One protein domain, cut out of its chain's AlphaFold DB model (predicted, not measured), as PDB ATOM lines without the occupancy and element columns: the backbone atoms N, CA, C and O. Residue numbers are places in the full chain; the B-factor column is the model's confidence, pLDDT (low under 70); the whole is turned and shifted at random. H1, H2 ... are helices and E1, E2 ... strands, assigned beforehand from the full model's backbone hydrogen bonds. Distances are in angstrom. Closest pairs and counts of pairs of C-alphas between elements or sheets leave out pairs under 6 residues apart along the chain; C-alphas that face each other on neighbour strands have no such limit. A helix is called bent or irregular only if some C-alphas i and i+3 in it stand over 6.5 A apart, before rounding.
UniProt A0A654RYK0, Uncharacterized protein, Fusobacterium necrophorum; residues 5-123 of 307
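What this domain is: This is residues 5 to 123 of the 307 residues of an uncharacterized protein of Fusobacterium necrophorum (UniProt A0A654RYK0). A strongly twisted sheet of five strands forms the core, with H1 and H2 covering one face and H5 on the opposite face. H4 packs by the edge strand E1, and the very short H3 packs near E4 and E5. The 119 printed residues include five named helices and five named strands, in the order E1 H1 E2 H2 E3 H3 E4 H4 H5 E5. The sheet's order is E1 E2 E3 E4 E5, mixed, and the class is mixed, helices and strands. The whole is compact and rounded, with a radius of gyration of the C-alphas of 13.6 A and spans of 34 by 33 by 25 A.

Where its parts are: E1, residues 5 to 8, begins at C-alpha 5, (-47.157, 36.800, -2.490). H1, residues 14 to 23, is 14.3 A long. E2, residues 27 to 35, is the longest strand at 25.1 A. H2, residues 40 to 50, measures 15.1 A. E3 holds residues 59 to 63, H3 residues 69 to 72 and E4 residues 76 to 80. H4, residues 88 to 101, measures 20.2 A and begins at C-alpha 88, (-47.065, 25.573, -10.447); it is irregular, with C-alphas 97 and 100 7.8 A apart. H5 holds residues 105 to 112. E5, residues 118 to 122, ends at C-alpha 122, (-53.690, 22.800, 7.702).

How they stand to each other: E1 and E2 are parallel, with N 7 and O 30 2.9 A apart. E2 and E3 are parallel, with N 33 and O 60 at 2.9 A. E3 and E4 are parallel, with N 78 and O 61 at 2.7 A. E4 and E5 are antiparallel, with N 79 and O 119 at 2.8 A. These N and O pairs are within hydrogen-bond range. E1, H1, E2, then E2, H2, E3, and E3, H3, E4 are strand-helix-strand units, two parallel neighbour strands with a helix between, each with a right-handed crossover. H1 lies over E1 at a height over the sheet of 9.2 A. H2, on the same face, lies over E2 and E3 at 9.5 A. H5, on the opposite face, lies over E4 at 8.8 A. H3 and H4 only graze the sheet; the closest C-alphas of H4 and E1 are those of Glu 96 and Lys 5, 6.0 A apart. H4, with residues 95 to 99 alone, only just touches H5, with 3 pairs of C-alphas within 8 A, the closest being Val 99 and Phe 108 at 6.8 A. H1 and H2 are apart. Every O i to N i+4 pair is within hydrogen-bond range in H1, H2 and H5, and 8 of 10 are in H4; H3 is too short for such a pair.

The domain as a whole: The C-alphas farthest apart are those of Gln 41 and His 101, 37.0 A. The printed part has no cut, and no link is long. Its mean pLDDT is 91.9, and no printed residue is under 70.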
ATOM      1  N   LYS A   5     -47.885  37.578  -1.475       92.94
ATOM      2  CA  LYS A   5     -47.157  36.800  -2.490       92.94
ATOM      3  C   LYS A   5     -46.792  35.407  -1.972       92.94
ATOM      4  O   LYS A   5     -46.388  35.265  -0.820       92.94
ATOM      5  N   LEU A   6     -46.947  34.388  -2.817       93.75
ATOM      6  CA  LEU A   6     -46.374  33.057  -2.607       93.75
ATOM      7  C   LEU A   6     -45.042  33.023  -3.347       93.75
ATOM      8  O   LEU A   6     -44.994  33.318  -4.536       93.75
ATOM      9  N   ILE A   7     -43.961  32.705  -2.643       93.88
ATOM     10  CA  ILE A   7     -42.620  32.671  -3.221       93.88
ATOM     11  C   ILE A   7     -42.053  31.260  -3.141       93.88
ATOM     12  O   ILE A   7     -42.010  30.669  -2.064       93.88
ATOM     13  N   LEU A   8     -41.643  30.714  -4.287       94.75
ATOM     14  CA  LEU A   8     -41.057  29.380  -4.367       94.75
ATOM     15  C   LEU A   8     -39.620  29.398  -3.839       94.75
ATOM     16  O   LEU A   8     -38.752  30.061  -4.407       94.75
ATOM     17  N   ILE A   9     -39.360  28.619  -2.791       94.75
ATOM     18  CA  ILE A   9     -38.052  28.496  -2.153       94.75
ATOM     19  C   ILE A   9     -37.607  27.037  -2.149       94.75
ATOM     20  O   ILE A   9     -38.234  26.157  -1.553       94.75
ATOM     21  N   MET A  10     -36.471  26.811  -2.789       91.88
ATOM     22  CA  MET A  10     -35.774  25.543  -2.935       91.88
ATOM     23  C   MET A  10     -34.310  25.732  -2.526       91.88
ATOM     24  O   MET A  10     -33.823  26.855  -2.391       91.88
ATOM     25  N   GLU A  11     -33.562  24.643  -2.350       88.38
ATOM     26  CA  GLU A  11     -32.157  24.747  -1.922       88.38
ATOM     27  C   GLU A  11     -31.286  25.578  -2.875       88.38
ATOM     28  O   GLU A  11     -30.428  26.330  -2.422       88.38
ATOM     29  N   HIS A  12     -31.522  25.477  -4.185       90.12
ATOM     30  CA  HIS A  12     -30.692  26.129  -5.199       90.12
ATOM     31  C   HIS A  12     -30.955  27.635  -5.354       90.12
ATOM     32  O   HIS A  12     -30.082  28.338  -5.854       90.12
ATOM     33  N   ASN A  13     -32.126  28.137  -4.941       91.94
ATOM     34  CA  ASN A  13     -32.506  29.551  -5.076       91.94
ATOM     35  C   ASN A  13     -32.658  30.277  -3.723       91.94
ATOM     36  O   ASN A  13     -33.047  31.443  -3.688       91.94
ATOM     37  N   TYR A  14     -32.334  29.609  -2.610       91.69
ATOM     38  CA  TYR A  14     -32.555  30.104  -1.248       91.69
ATOM     39  C   TYR A  14     -31.988  31.512  -0.999       91.69
ATOM     40  O   TYR A  14     -32.699  32.386  -0.508       91.69
ATOM     41  N   GLU A  15     -30.726  31.748  -1.367       91.50
ATOM     42  CA  GLU A  15     -30.053  33.038  -1.145       91.50
ATOM     43  C   GLU A  15     -30.652  34.169  -1.994       91.50
ATOM     44  O   GLU A  15     -30.758  35.311  -1.546       91.50
ATOM     45  N   GLU A  16     -31.065  33.870  -3.224       92.12
ATOM     46  CA  GLU A  16     -31.692  34.851  -4.113       92.12
ATOM     47  C   GLU A  16     -33.051  35.287  -3.562       92.12
ATOM     48  O   GLU A  16     -33.303  36.482  -3.388       92.12
ATOM     49  N   VAL A  17     -33.883  34.312  -3.195       90.31
ATOM     50  CA  VAL A  17     -35.205  34.554  -2.620       90.31
ATOM     51  C   VAL A  17     -35.108  35.314  -1.300       90.31
ATOM     52  O   VAL A  17     -35.880  36.241  -1.053       90.31
ATOM     53  N   LEU A  18     -34.136  34.971  -0.452       89.44
ATOM     54  CA  LEU A  18     -33.924  35.681   0.803       89.44
ATOM     55  C   LEU A  18     -33.628  37.166   0.565       89.44
ATOM     56  O   LEU A  18     -34.187  38.034   1.238       89.44
ATOM     57  N   ASN A  19     -32.785  37.471  -0.421       91.06
ATOM     58  CA  ASN A  19     -32.495  38.849  -0.792       91.06
ATOM     59  C   ASN A  19     -33.738  39.587  -1.318       91.06
ATOM     60  O   ASN A  19     -33.901  40.767  -1.005       91.06
ATOM     61  N   GLU A  20     -34.627  38.929  -2.072       90.94
ATOM     62  CA  GLU A  20     -35.908  39.518  -2.502       90.94
ATOM     63  C   GLU A  20     -36.796  39.868  -1.302       90.94
ATOM     64  O   GLU A  20     -37.281  40.997  -1.197       90.94
ATOM     65  N   VAL A  21     -36.965  38.929  -0.370       90.88
ATOM     66  CA  VAL A  21     -37.822  39.100   0.813       90.88
ATOM     67  C   VAL A  21     -37.313  40.235   1.701       90.88
ATOM     68  O   VAL A  21     -38.096  41.069   2.151       90.88
ATOM     69  N   LEU A  22     -35.994  40.317   1.911       88.62
ATOM     70  CA  LEU A  22     -35.379  41.371   2.721       88.62
ATOM     71  C   LEU A  22     -35.447  42.755   2.063       88.62
ATOM     72  O   LEU A  22     -35.508  43.763   2.767       88.62
ATOM     73  N   ARG A  23     -35.431  42.825   0.726       92.81
ATOM     74  CA  ARG A  23     -35.492  44.094  -0.019       92.81
ATOM     75  C   ARG A  23     -36.900  44.677  -0.122       92.81
ATOM     76  O   ARG A  23     -37.007  45.879  -0.343       92.81
ATOM     77  N   ASN A  24     -37.941  43.862   0.053       91.19
ATOM     78  CA  ASN A  24     -39.340  44.257  -0.151       91.19
ATOM     79  C   ASN A  24     -40.202  44.000   1.110       91.19
ATOM     80  O   ASN A  24     -41.123  43.176   1.079       91.19
ATOM     81  N   PRO A  25     -39.918  44.662   2.249       88.62
ATOM     82  CA  PRO A  25     -40.607  44.421   3.527       88.62
ATOM     83  C   PRO A  25     -42.100  44.813   3.534       88.62
ATOM     84  O   PRO A  25     -42.850  44.474   4.458       88.62
ATOM     85  N   GLU A  26     -42.555  45.566   2.538       90.19
ATOM     86  CA  GLU A  26     -43.948  45.951   2.317       90.19
ATOM     87  C   GLU A  26     -44.819  44.822   1.747       90.19
ATOM     88  O   GLU A  26     -46.047  44.932   1.799       90.19
ATOM     89  N   ILE A  27     -44.212  43.736   1.263       90.81
ATOM     90  CA  ILE A  27     -44.905  42.547   0.760       90.81
ATOM     91  C   ILE A  27     -45.020  41.506   1.882       90.81
ATOM     92  O   ILE A  27     -44.096  41.277   2.661       90.81
ATOM     93  N   GLU A  28     -46.185  40.877   1.987       90.62
ATOM     94  CA  GLU A  28     -46.426  39.737   2.867       90.62
ATOM     95  C   GLU A  28     -46.146  38.437   2.101       90.62
ATOM     96  O   GLU A  28     -46.910  38.045   1.215       90.62
ATOM     97  N   TYR A  29     -45.034  37.779   2.433       92.56
ATOM     98  CA  TYR A  29     -44.593  36.555   1.768       92.56
ATOM     99  C   TYR A  29     -45.041  35.295   2.511       92.56
ATOM    100  O   TYR A  29     -44.824  35.164   3.719       92.56
ATOM    101  N   LYS A  30     -45.563  34.327   1.754       94.31
ATOM    102  CA  LYS A  30     -45.614  32.914   2.140       94.31
ATOM    103  C   LYS A  30     -44.558  32.144   1.354       94.31
ATOM    104  O   LYS A  30     -44.551  32.182   0.126       94.31
ATOM    105  N   ALA A  31     -43.663  31.469   2.061       96.06
ATOM    106  CA  ALA A  31     -42.675  30.574   1.487       96.06
ATOM    107  C   ALA A  31     -43.359  29.275   1.055       96.06
ATOM    108  O   ALA A  31     -43.870  28.534   1.891       96.06
ATOM    109  N   LEU A  32     -43.348  29.003  -0.244       96.56
ATOM    110  CA  LEU A  32     -43.735  27.724  -0.814       96.56
ATOM    111  C   LEU A  32     -42.479  26.895  -1.043       96.56
ATOM    112  O   LEU A  32     -41.577  27.336  -1.744       96.56
ATOM    113  N   THR A  33     -42.411  25.696  -0.486       95.12
ATOM    114  CA  THR A  33     -41.335  24.745  -0.778       95.12
ATOM    115  C   THR A  33     -41.899  23.416  -1.250       95.12
ATOM    116  O   THR A  33     -43.080  23.143  -1.048       95.12
ATOM    117  N   VAL A  34     -41.075  22.598  -1.902       92.44
ATOM    118  CA  VAL A  34     -41.507  21.358  -2.549       92.44
ATOM    119  C   VAL A  34     -40.648  20.189  -2.079       92.44
ATOM    120  O   VAL A  34     -39.432  20.181  -2.270       92.44
ATOM    121  N   PHE A  35     -41.282  19.170  -1.502       90.12
ATOM    122  CA  PHE A  35     -40.675  17.869  -1.243       90.12
ATOM    123  C   PHE A  35     -41.148  16.903  -2.314       90.12
ATOM    124  O   PHE A  35     -42.231  16.343  -2.219       90.12
ATOM    125  N   TYR A  36     -40.326  16.717  -3.341       84.75
ATOM    126  CA  TYR A  36     -40.603  15.748  -4.390       84.75
ATOM    127  C   TYR A  36     -39.534  14.676  -4.403       84.75
ATOM    128  O   TYR A  36     -38.366  14.994  -4.655       84.75
ATOM    129  N   ARG A  37     -39.906  13.422  -4.100       76.69
ATOM    130  CA  ARG A  37     -38.956  12.293  -3.983       76.69
ATOM    131  C   ARG A  37     -37.732  12.614  -3.115       76.69
ATOM    132  O   ARG A  37     -36.659  12.027  -3.270       76.69
ATOM    133  N   MET A  38     -37.878  13.587  -2.223       80.00
ATOM    134  CA  MET A  38     -36.810  14.068  -1.374       80.00
ATOM    135  C   MET A  38     -36.687  13.111  -0.198       80.00
ATOM    136  O   MET A  38     -37.686  12.719   0.401       80.00
ATOM    137  N   GLN A  39     -35.458  12.745   0.161       87.31
ATOM    138  CA  GLN A  39     -35.242  12.046   1.422       87.31
ATOM    139  C   GLN A  39     -35.736  12.936   2.563       87.31
ATOM    140  O   GLN A  39     -35.303  14.086   2.672       87.31
ATOM    141  N   LEU A  40     -36.612  12.399   3.415       88.94
ATOM    142  CA  LEU A  40     -37.259  13.147   4.496       88.94
ATOM    143  C   LEU A  40     -36.251  13.944   5.336       88.94
ATOM    144  O   LEU A  40     -36.478  15.113   5.619       88.94
ATOM    145  N   GLN A  41     -35.093  13.356   5.652       89.94
ATOM    146  CA  GLN A  41     -34.031  14.024   6.413       89.94
ATOM    147  C   GLN A  41     -33.534  15.320   5.751       89.94
ATOM    148  O   GLN A  41     -33.353  16.324   6.440       89.94
ATOM    149  N   ASN A  42     -33.356  15.326   4.428       90.69
ATOM    150  CA  ASN A  42     -32.932  16.520   3.693       90.69
ATOM    151  C   ASN A  42     -34.037  17.582   3.719       90.69
ATOM    152  O   ASN A  42     -33.770  18.751   3.991       90.69
ATOM    153  N   GLY A  43     -35.290  17.154   3.540       91.94
ATOM    154  CA  GLY A  43     -36.451  18.030   3.656       91.94
ATOM    155  C   GLY A  43     -36.542  18.694   5.032       91.94
ATOM    156  O   GLY A  43     -36.636  19.918   5.134       91.94
ATOM    157  N   LEU A  44     -36.427  17.916   6.109       92.31
ATOM    158  CA  LEU A  44     -36.454  18.428   7.482       92.31
ATOM    159  C   LEU A  44     -35.310  19.418   7.756       92.31
ATOM    160  O   LEU A  44     -35.524  20.455   8.391       92.31
ATOM    161  N   GLN A  45     -34.104  19.154   7.240       92.88
ATOM    162  CA  GLN A  45     -32.989  20.103   7.329       92.88
ATOM    163  C   GLN A  45     -33.292  21.413   6.595       92.88
ATOM    164  O   GLN A  45     -32.969  22.491   7.105       92.88
ATOM    165  N   PHE A  46     -33.932  21.344   5.428       93.75
ATOM    166  CA  PHE A  46     -34.324  22.531   4.680       93.75
ATOM    167  C   PHE A  46     -35.429  23.326   5.385       93.75
ATOM    168  O   PHE A  46     -35.296  24.540   5.552       93.75
ATOM    169  N   LEU A  47     -36.459  22.664   5.921       94.44
ATOM    170  CA  LEU A  47     -37.486  23.319   6.739       94.44
ATOM    171  C   LEU A  47     -36.880  24.009   7.960       94.44
ATOM    172  O   LEU A  47     -37.253  25.136   8.275       94.44
ATOM    173  N   LYS A  48     -35.885  23.396   8.611       92.75
ATOM    174  CA  LYS A  48     -35.156  24.033   9.717       92.75
ATOM    175  C   LYS A  48     -34.448  25.320   9.284       92.75
ATOM    176  O   LYS A  48     -34.384  26.262  10.073       92.75
ATOM    177  N   LYS A  49     -33.923  25.389   8.054       92.94
ATOM    178  CA  LYS A  49     -33.361  26.629   7.489       92.94
ATOM    179  C   LYS A  49     -34.454  27.663   7.206       92.94
ATOM    180  O   LYS A  49     -34.256  28.832   7.522       92.94
ATOM    181  N   LEU A  50     -35.603  27.255   6.663       93.50
ATOM    182  CA  LEU A  50     -36.727  28.156   6.375       93.50
ATOM    183  C   LEU A  50     -37.343  28.760   7.644       93.50
ATOM    184  O   LEU A  50     -37.539  29.971   7.701       93.50
ATOM    185  N   LYS A  51     -37.558  27.950   8.687       93.38
ATOM    186  CA  LYS A  51     -38.114  28.368   9.990       93.38
ATOM    187  C   LYS A  51     -37.269  29.417  10.727       93.38
ATOM    188  O   LYS A  51     -37.756  30.065  11.646       93.38
ATOM    189  N   ARG A  52     -35.998  29.610  10.347       90.75
ATOM    190  CA  ARG A  52     -35.150  30.695  10.885       90.75
ATOM    191  C   ARG A  52     -35.517  32.072  10.334       90.75
ATOM    192  O   ARG A  52     -35.080  33.073  10.889       90.75
ATOM    193  N   ILE A  53     -36.251  32.107   9.227       89.06
ATOM    194  CA  ILE A  53     -36.521  33.314   8.442       89.06
ATOM    195  C   ILE A  53     -38.019  33.578   8.383       89.06
ATOM    196  O   ILE A  53     -38.460  34.705   8.595       89.06
ATOM    197  N   PHE A  54     -38.797  32.532   8.115       91.69
ATOM    198  CA  PHE A  54     -40.242  32.610   8.019       91.69
ATOM    199  C   PHE A  54     -40.892  32.108   9.306       91.69
ATOM    200  O   PHE A  54     -40.491  31.062   9.822       91.69
ATOM    201  N   PRO A  55     -41.922  32.811   9.805       91.94
ATOM    202  CA  PRO A  55     -42.771  32.263  10.848       91.94
ATOM    203  C   PRO A  55     -43.550  31.060  10.297       91.94
ATOM    204  O   PRO A  55     -43.800  30.973   9.089       91.94
ATOM    205  N   LEU A  56     -43.941  30.138  11.179       91.38
ATOM    206  CA  LEU A  56     -44.620  28.886  10.827       91.38
ATOM    207  C   LEU A  56     -45.830  29.121   9.922       91.38
ATOM    208  O   LEU A  56     -46.002  28.420   8.925       91.38
ATOM    209  N   GLU A  57     -46.626  30.148  10.231       92.62
ATOM    210  CA  GLU A  57     -47.856  30.521   9.528       92.62
ATOM    211  C   GLU A  57     -47.623  30.869   8.049       92.62
ATOM    212  O   GLU A  57     -48.572  30.914   7.261       92.62
ATOM    213  N   ASN A  58     -46.368  31.101   7.662       94.69
ATOM    214  CA  ASN A  58     -45.966  31.488   6.319       94.69
ATOM    215  C   ASN A  58     -45.177  30.416   5.574       94.69
ATOM    216  O   ASN A  58     -44.699  30.704   4.483       94.69
ATOM    217  N   ILE A  59     -45.050  29.200   6.106       97.00
ATOM    218  CA  ILE A  59     -44.377  28.097   5.412       97.00
ATOM    219  C   ILE A  59     -45.432  27.134   4.870       97.00
ATOM    220  O   ILE A  59     -46.230  26.595   5.635       97.00
ATOM    221  N   VAL A  60     -45.437  26.924   3.560       97.50
ATOM    222  CA  VAL A  60     -46.313  25.992   2.844       97.50
ATOM    223  C   VAL A  60     -45.438  24.936   2.187       97.50
ATOM    224  O   VAL A  60     -44.478  25.268   1.493       97.50
ATOM    225  N   LEU A  61     -45.770  23.668   2.402       96.75
ATOM    226  CA  LEU A  61     -45.083  22.547   1.780       96.75
ATOM    227  C   LEU A  61     -45.972  21.928   0.703       96.75
ATOM    228  O   LEU A  61     -47.084  21.526   1.006       96.75
ATOM    229  N   MET A  62     -45.474  21.792  -0.520       95.62
ATOM    230  CA  MET A  62     -46.027  20.885  -1.524       95.62
ATOM    231  C   MET A  62     -45.281  19.557  -1.489       95.62
ATOM    232  O   MET A  62     -44.056  19.543  -1.388       95.62
ATOM    233  N   SER A  63     -46.003  18.446  -1.577       93.50
ATOM    234  CA  SER A  63     -45.426  17.111  -1.439       93.50
ATOM    235  C   SER A  63     -46.130  16.082  -2.324       93.50
ATOM    236  O   SER A  63     -47.332  16.186  -2.553       93.50
ATOM    237  N   ASP A  64     -45.382  15.080  -2.795       89.75
ATOM    238  CA  ASP A  64     -45.913  13.869  -3.448       89.75
ATOM    239  C   ASP A  64     -46.298  12.756  -2.457       89.75
ATOM    240  O   ASP A  64     -46.811  11.712  -2.852       89.75
ATOM    241  N   ILE A  65     -46.045  12.974  -1.166       88.75
ATOM    242  CA  ILE A  65     -46.397  12.075  -0.063       88.75
ATOM    243  C   ILE A  65     -47.272  12.823   0.947       88.75
ATOM    244  O   ILE A  65     -47.065  14.011   1.207       88.75
ATOM    245  N   GLU A  66     -48.211  12.106   1.561       91.00
ATOM    246  CA  GLU A  66     -49.019  12.605   2.670       91.00
ATOM    247  C   GLU A  66     -48.169  12.894   3.918       91.00
ATOM    248  O   GLU A  66     -47.554  11.992   4.492       91.00
ATOM    249  N   TYR A  67     -48.204  14.148   4.376       93.75
ATOM    250  CA  TYR A  67     -47.633  14.574   5.654       93.75
ATOM    251  C   TYR A  67     -48.661  15.323   6.493       93.75
ATOM    252  O   TYR A  67     -49.536  16.018   5.973       93.75
ATOM    253  N   LEU A  68     -48.503  15.233   7.810       94.56
ATOM    254  CA  LEU A  68     -49.232  16.061   8.755       94.56
ATOM    255  C   LEU A  68     -48.530  17.419   8.937       94.56
ATOM    256  O   LEU A  68     -47.350  17.482   9.277       94.56
ATOM    257  N   ALA A  69     -49.260  18.526   8.773       95.69
ATOM    258  CA  ALA A  69     -48.690  19.870   8.933       95.69
ATOM    259  C   ALA A  69     -48.129  20.122  10.344       95.69
ATOM    260  O   ALA A  69     -47.077  20.743  10.491       95.69
ATOM    261  N   ASN A  70     -48.798  19.593  11.371       95.69
ATOM    262  CA  ASN A  70     -48.350  19.659  12.759       95.69
ATOM    263  C   ASN A  70     -47.059  18.861  13.020       95.69
ATOM    264  O   ASN A  70     -46.252  19.302  13.832       95.69
ATOM    265  N   ASP A  71     -46.842  17.742  12.317       94.19
ATOM    266  CA  ASP A  71     -45.620  16.919  12.415       94.19
ATOM    267  C   ASP A  71     -44.402  17.630  11.802       94.19
ATOM    268  O   ASP A  71     -43.277  17.507  12.277       94.19
ATOM    269  N   LEU A  72     -44.624  18.438  10.764       94.31
ATOM    270  CA  LEU A  72     -43.564  19.212  10.112       94.31
ATOM    271  C   LEU A  72     -43.428  20.646  10.648       94.31
ATOM    272  O   LEU A  72     -42.483  21.349  10.281       94.31
ATOM    273  N   GLU A  73     -44.351  21.085  11.506       94.19
ATOM    274  CA  GLU A  73     -44.548  22.467  11.966       94.19
ATOM    275  C   GLU A  73     -44.507  23.486  10.808       94.19
ATOM    276  O   GLU A  73     -43.704  24.425  10.780       94.19
ATOM    277  N   VAL A  74     -45.363  23.271   9.810       96.06
ATOM    278  CA  VAL A  74     -45.601  24.196   8.688       96.06
ATOM    279  C   VAL A  74     -47.062  24.618   8.684       96.06
ATOM    280  O   VAL A  74     -47.901  23.884   9.192       96.06
ATOM    281  N   SER A  75     -47.400  25.769   8.100       96.56
ATOM    282  CA  SER A  75     -48.791  26.253   8.068       96.56
ATOM    283  C   SER A  75     -49.747  25.317   7.329       96.56
ATOM    284  O   SER A  75     -50.915  25.203   7.703       96.56
ATOM    285  N   CYS A  76     -49.259  24.681   6.265       96.94
ATOM    286  CA  CYS A  76     -50.043  23.826   5.397       96.94
ATOM    287  C   CYS A  76     -49.133  22.853   4.642       96.94
ATOM    288  O   CYS A  76     -48.049  23.236   4.188       96.94
ATOM    289  N   VAL A  77     -49.611  21.622   4.482       97.12
ATOM    290  CA  VAL A  77     -49.093  20.649   3.521       97.12
ATOM    291  C   VAL A  77     -50.117  20.510   2.401       97.12
ATOM    292  O   VAL A  77     -51.256  20.140   2.662       97.12
ATOM    293  N   ILE A  78     -49.712  20.796   1.170       96.56
ATOM    294  CA  ILE A  78     -50.445  20.526  -0.063       96.56
ATOM    295  C   ILE A  78     -49.918  19.205  -0.621       96.56
ATOM    296  O   ILE A  78     -48.744  19.080  -0.965       96.56
ATOM    297  N   GLU A  79     -50.792  18.218  -0.702       93.88
ATOM    298  CA  GLU A  79     -50.510  16.898  -1.240       93.88
ATOM    299  C   GLU A  79     -50.952  16.831  -2.704       93.88
ATOM    300  O   GLU A  79     -52.130  16.992  -3.039       93.88
ATOM    301  N   LEU A  80     -49.991  16.577  -3.581       91.62
ATOM    302  CA  LEU A  80     -50.205  16.498  -5.015       91.62
ATOM    303  C   LEU A  80     -50.506  15.051  -5.408       91.62
ATOM    304  O   LEU A  80     -49.632  14.191  -5.319       91.62
ATOM    305  N   LYS A  81     -51.726  14.788  -5.894       79.75
ATOM    306  CA  LYS A  81     -52.118  13.453  -6.381       79.75
ATOM    307  C   LYS A  81     -51.364  13.068  -7.657       79.75
ATOM    308  O   LYS A  81     -50.950  11.924  -7.813       79.75
ATOM    309  N   GLU A  82     -51.153  14.041  -8.544       80.62
ATOM    310  CA  GLU A  82     -50.467  13.886  -9.831       80.62
ATOM    311  C   GLU A  82     -49.408  14.984  -9.983       80.62
ATOM    312  O   GLU A  82     -49.610  16.001 -10.640       80.62
ATOM    313  N   PHE A  83     -48.256  14.801  -9.328       75.19
ATOM    314  CA  PHE A  83     -47.210  15.832  -9.257       75.19
ATOM    315  C   PHE A  83     -46.780  16.382 -10.629       75.19
ATOM    316  O   PHE A  83     -46.565  17.582 -10.769       75.19
ATOM    317  N   TYR A  84     -46.641  15.515 -11.638       72.12
ATOM    318  CA  TYR A  84     -46.156  15.908 -12.968       72.12
ATOM    319  C   TYR A  84     -47.141  16.778 -13.753       72.12
ATOM    320  O   TYR A  84     -46.706  17.517 -14.633       72.12
ATOM    321  N   ASP A  85     -48.427  16.717 -13.414       79.94
ATOM    322  CA  ASP A  85     -49.485  17.471 -14.087       79.94
ATOM    323  C   ASP A  85     -49.819  18.780 -13.349       79.94
ATOM    324  O   ASP A  85     -50.610  19.597 -13.823       79.94
ATOM    325  N   PHE A  86     -49.179  19.027 -12.198       88.69
ATOM    326  CA  PHE A  86     -49.400  20.235 -11.420       88.69
ATOM    327  C   PHE A  86     -48.701  21.450 -12.046       88.69
ATOM    328  O   PHE A  86     -47.478  21.602 -11.994       88.69
ATOM    329  N   ASN A  87     -49.495  22.371 -12.595       91.00
ATOM    330  CA  ASN A  87     -48.992  23.629 -13.137       91.00
ATOM    331  C   ASN A  87     -48.731  24.657 -12.019       91.00
ATOM    332  O   ASN A  87     -49.614  25.428 -11.631       91.00
ATOM    333  N   LEU A  88     -47.494  24.672 -11.516       90.81
ATOM    334  CA  LEU A  88     -47.065  25.573 -10.447       90.81
ATOM    335  C   LEU A  88     -47.155  27.056 -10.832       90.81
ATOM    336  O   LEU A  88     -47.556  27.869 -10.004       90.81
ATOM    337  N   GLU A  89     -46.806  27.416 -12.067       92.19
ATOM    338  CA  GLU A  89     -46.859  28.811 -12.527       92.19
ATOM    339  C   GLU A  89     -48.297  29.331 -12.482       92.19
ATOM    340  O   GLU A  89     -48.571  30.359 -11.862       92.19
ATOM    341  N   GLN A  90     -49.237  28.553 -13.022       94.56
ATOM    342  CA  GLN A  90     -50.655  28.896 -12.987       94.56
ATOM    343  C   GLN A  90     -51.197  28.967 -11.554       94.56
ATOM    344  O   GLN A  90     -51.994  29.850 -11.240       94.56
ATOM    345  N   PHE A  91     -50.767  28.071 -10.660       94.88
ATOM    346  CA  PHE A  91     -51.152  28.126  -9.247       94.88
ATOM    347  C   PHE A  91     -50.704  29.438  -8.584       94.88
ATOM    348  O   PHE A  91     -51.491  30.080  -7.882       94.88
ATOM    349  N   LEU A  92     -49.457  29.859  -8.824       93.88
ATOM    350  CA  LEU A  92     -48.909  31.105  -8.281       93.88
ATOM    351  C   LEU A  92     -49.635  32.336  -8.843       93.88
ATOM    352  O   LEU A  92     -49.995  33.231  -8.077       93.88
ATOM    353  N   GLU A  93     -49.921  32.359 -10.146       93.94
ATOM    354  CA  GLU A  93     -50.685  33.435 -10.789       93.94
ATOM    355  C   GLU A  93     -52.112  33.544 -10.240       93.94
ATOM    356  O   GLU A  93     -52.592  34.643  -9.935       93.94
ATOM    357  N   VAL A  94     -52.794  32.408 -10.070       94.75
ATOM    358  CA  VAL A  94     -54.138  32.363  -9.486       94.75
ATOM    359  C   VAL A  94     -54.105  32.865  -8.047       94.75
ATOM    360  O   VAL A  94     -54.963  33.661  -7.673       94.75
ATOM    361  N   TYR A  95     -53.102  32.491  -7.250       94.00
ATOM    362  CA  TYR A  95     -52.957  33.032  -5.901       94.00
ATOM    363  C   TYR A  95     -52.769  34.552  -5.909       94.00
ATOM    364  O   TYR A  95     -53.545  35.263  -5.276       94.00
ATOM    365  N   GLU A  96     -51.783  35.077  -6.640       90.69
ATOM    366  CA  GLU A  96     -51.480  36.514  -6.626       90.69
ATOM    367  C   GLU A  96     -52.639  37.375  -7.145       90.69
ATOM    368  O   GLU A  96     -52.853  38.481  -6.650       90.69
ATOM    369  N   SER A  97     -53.400  36.869  -8.118       92.25
ATOM    370  CA  SER A  97     -54.533  37.588  -8.710       92.25
ATOM    371  C   SER A  97     -55.816  37.528  -7.882       92.25
ATOM    372  O   SER A  97     -56.682  38.383  -8.062       92.25
ATOM    373  N   SER A  98     -55.962  36.549  -6.982       92.31
ATOM    374  CA  SER A  98     -57.238  36.297  -6.294       92.31
ATOM    375  C   SER A  98     -57.173  36.314  -4.768       92.31
ATOM    376  O   SER A  98     -58.220  36.411  -4.133       92.31
ATOM    377  N   VAL A  99     -55.983  36.277  -4.152       89.38
ATOM    378  CA  VAL A  99     -55.813  36.148  -2.691       89.38
ATOM    379  C   VAL A  99     -56.535  37.230  -1.881       89.38
ATOM    380  O   VAL A  99     -56.957  36.974  -0.756       89.38
ATOM    381  N   GLU A 100     -56.717  38.431  -2.431       90.00
ATOM    382  CA  GLU A 100     -57.443  39.517  -1.756       90.00
ATOM    383  C   GLU A 100     -58.949  39.242  -1.601       90.00
ATOM    384  O   GLU A 100     -59.595  39.846  -0.748       90.00
ATOM    385  N   HIS A 101     -59.503  38.312  -2.385       92.31
ATOM    386  CA  HIS A 101     -60.909  37.903  -2.325       92.31
ATOM    387  C   HIS A 101     -61.179  36.785  -1.313       92.31
ATOM    388  O   HIS A 101     -62.340  36.452  -1.073       92.31
ATOM    389  N   PHE A 102     -60.135  36.215  -0.708       92.25
ATOM    390  CA  PHE A 102     -60.259  35.145   0.273       92.25
ATOM    391  C   PHE A 102     -59.944  35.649   1.678       92.25
ATOM    392  O   PHE A 102     -58.951  36.339   1.912       92.25
ATOM    393  N   GLU A 103     -60.775  35.249   2.641       91.56
ATOM    394  CA  GLU A 103     -60.579  35.575   4.058       91.56
ATOM    395  C   GLU A 103     -59.283  34.960   4.607       91.56
ATOM    396  O   GLU A 103     -58.563  35.582   5.389       91.56
ATOM    397  N   SER A 104     -58.952  33.745   4.160       91.69
ATOM    398  CA  SER A 104     -57.788  32.999   4.624       91.69
ATOM    399  C   SER A 104     -57.131  32.189   3.506       91.69
ATOM    400  O   SER A 104     -57.737  31.904   2.471       91.69
ATOM    401  N   PHE A 105     -55.890  31.754   3.748       93.06
ATOM    402  CA  PHE A 105     -55.193  30.840   2.843       93.06
ATOM    403  C   PHE A 105     -55.902  29.482   2.730       93.06
ATOM    404  O   PHE A 105     -55.960  28.918   1.645       93.06
ATOM    405  N   SER A 106     -56.512  28.995   3.816       95.06
ATOM    406  CA  SER A 106     -57.313  27.763   3.786       95.06
ATOM    407  C   SER A 106     -58.528  27.905   2.868       95.06
ATOM    408  O   SER A 106     -58.823  26.996   2.100       95.06
ATOM    409  N   SER A 107     -59.213  29.053   2.921       95.88
ATOM    410  CA  SER A 107     -60.371  29.342   2.064       95.88
ATOM    411  C   SER A 107     -59.973  29.400   0.589       95.88
ATOM    412  O   SER A 107     -60.692  28.883  -0.262       95.88
ATOM    413  N   PHE A 108     -58.806  29.984   0.294       95.94
ATOM    414  CA  PHE A 108     -58.218  29.954  -1.043       95.94
ATOM    415  C   PHE A 108     -57.974  28.511  -1.502       95.94
ATOM    416  O   PHE A 108     -58.537  28.106  -2.515       95.94
ATOM    417  N   LEU A 109     -57.215  27.716  -0.735       96.31
ATOM    418  CA  LEU A 109     -56.884  26.333  -1.100       96.31
ATOM    419  C   LEU A 109     -58.131  25.479  -1.335       96.31
ATOM    420  O   LEU A 109     -58.193  24.760  -2.326       96.31
ATOM    421  N   GLN A 110     -59.146  25.612  -0.480       96.69
ATOM    422  CA  GLN A 110     -60.411  24.892  -0.624       96.69
ATOM    423  C   GLN A 110     -61.160  25.247  -1.915       96.69
ATOM    424  O   GLN A 110     -61.837  24.398  -2.481       96.69
ATOM    425  N   SER A 111     -61.047  26.487  -2.396       95.81
ATOM    426  CA  SER A 111     -61.728  26.914  -3.625       95.81
ATOM    427  C   SER A 111     -61.065  26.405  -4.908       95.81
ATOM    428  O   SER A 111     -61.723  26.332  -5.944       95.81
ATOM    429  N   ILE A 112     -59.776  26.057  -4.847       94.19
ATOM    430  CA  ILE A 112     -58.986  25.668  -6.021       94.19
ATOM    431  C   ILE A 112     -58.499  24.213  -5.984       94.19
ATOM    432  O   ILE A 112     -57.940  23.747  -6.976       94.19
ATOM    433  N   SER A 113     -58.711  23.485  -4.883       94.25
ATOM    434  CA  SER A 113     -58.223  22.110  -4.704       94.25
ATOM    435  C   SER A 113     -58.737  21.158  -5.778       94.25
ATOM    436  O   SER A 113     -57.979  20.328  -6.272       94.25
ATOM    437  N   ASP A 114     -59.996  21.319  -6.189       91.25
ATOM    438  CA  ASP A 114     -60.602  20.495  -7.238       91.25
ATOM    439  C   ASP A 114     -60.058  20.844  -8.628       91.25
ATOM    440  O   ASP A 114     -59.912  19.957  -9.462       91.25
ATOM    441  N   ILE A 115     -59.728  22.120  -8.865       91.06
ATOM    442  CA  ILE A 115     -59.198  22.621 -10.146       91.06
ATOM    443  C   ILE A 115     -57.767  22.128 -10.363       91.06
ATOM    444  O   ILE A 115     -57.403  21.743 -11.468       91.06
ATOM    445  N   PHE A 116     -56.956  22.153  -9.306       91.56
ATOM    446  CA  PHE A 116     -55.550  21.753  -9.344       91.56
ATOM    447  C   PHE A 116     -55.311  20.327  -8.815       91.56
ATOM    448  O   PHE A 116     -54.166  19.926  -8.629       91.56
ATOM    449  N   HIS A 117     -56.382  19.571  -8.559       91.38
ATOM    450  CA  HIS A 117     -56.365  18.164  -8.149       91.38
ATOM    451  C   HIS A 117     -55.434  17.832  -6.966       91.38
ATOM    452  O   HIS A 117     -54.745  16.807  -6.966       91.38
ATOM    453  N   PHE A 118     -55.448  18.657  -5.918       93.94
ATOM    454  CA  PHE A 118     -54.658  18.429  -4.704       93.94
ATOM    455  C   PHE A 118     -55.528  18.218  -3.463       93.94
ATOM    456  O   PHE A 118     -56.692  18.611  -3.403       93.94
ATOM    457  N   SER A 119     -54.936  17.591  -2.451       94.25
ATOM    458  CA  SER A 119     -55.446  17.535  -1.080       94.25
ATOM    459  C   SER A 119     -54.591  18.460  -0.205       94.25
ATOM    460  O   SER A 119     -53.488  18.842  -0.601       94.25
ATOM    461  N   PHE A 120     -55.080  18.897   0.955       95.25
ATOM    462  CA  PHE A 120     -54.250  19.686   1.861       95.25
ATOM    463  C   PHE A 120     -54.582  19.444   3.332       95.25
ATOM    464  O   PHE A 120     -55.714  19.121   3.690       95.25
ATOM    465  N   HIS A 121     -53.579  19.634   4.186       95.00
ATOM    466  CA  HIS A 121     -53.692  19.565   5.636       95.00
ATOM    467  C   HIS A 121     -53.186  20.869   6.252       95.00
ATOM    468  O   HIS A 121     -52.025  21.236   6.073       95.00
ATOM    469  N   MET A 122     -54.044  21.562   7.000       95.25
ATOM    470  CA  MET A 122     -53.690  22.800   7.702       95.25
ATOM    471  C   MET A 122     -53.076  22.500   9.071       95.25
ATOM    472  O   MET A 122     -53.383  21.481   9.684       95.25
ATOM    473  N   TYR A 123     -52.227  23.394   9.569       95.00
ATOM    474  CA  TYR A 123     -51.765  23.340  10.954       95.00
ATOM    475  C   TYR A 123     -52.920  23.618  11.923       95.00
ATOM    476  O   TYR A 123     -53.545  24.680  11.863       95.00
TER     477      TYR A 123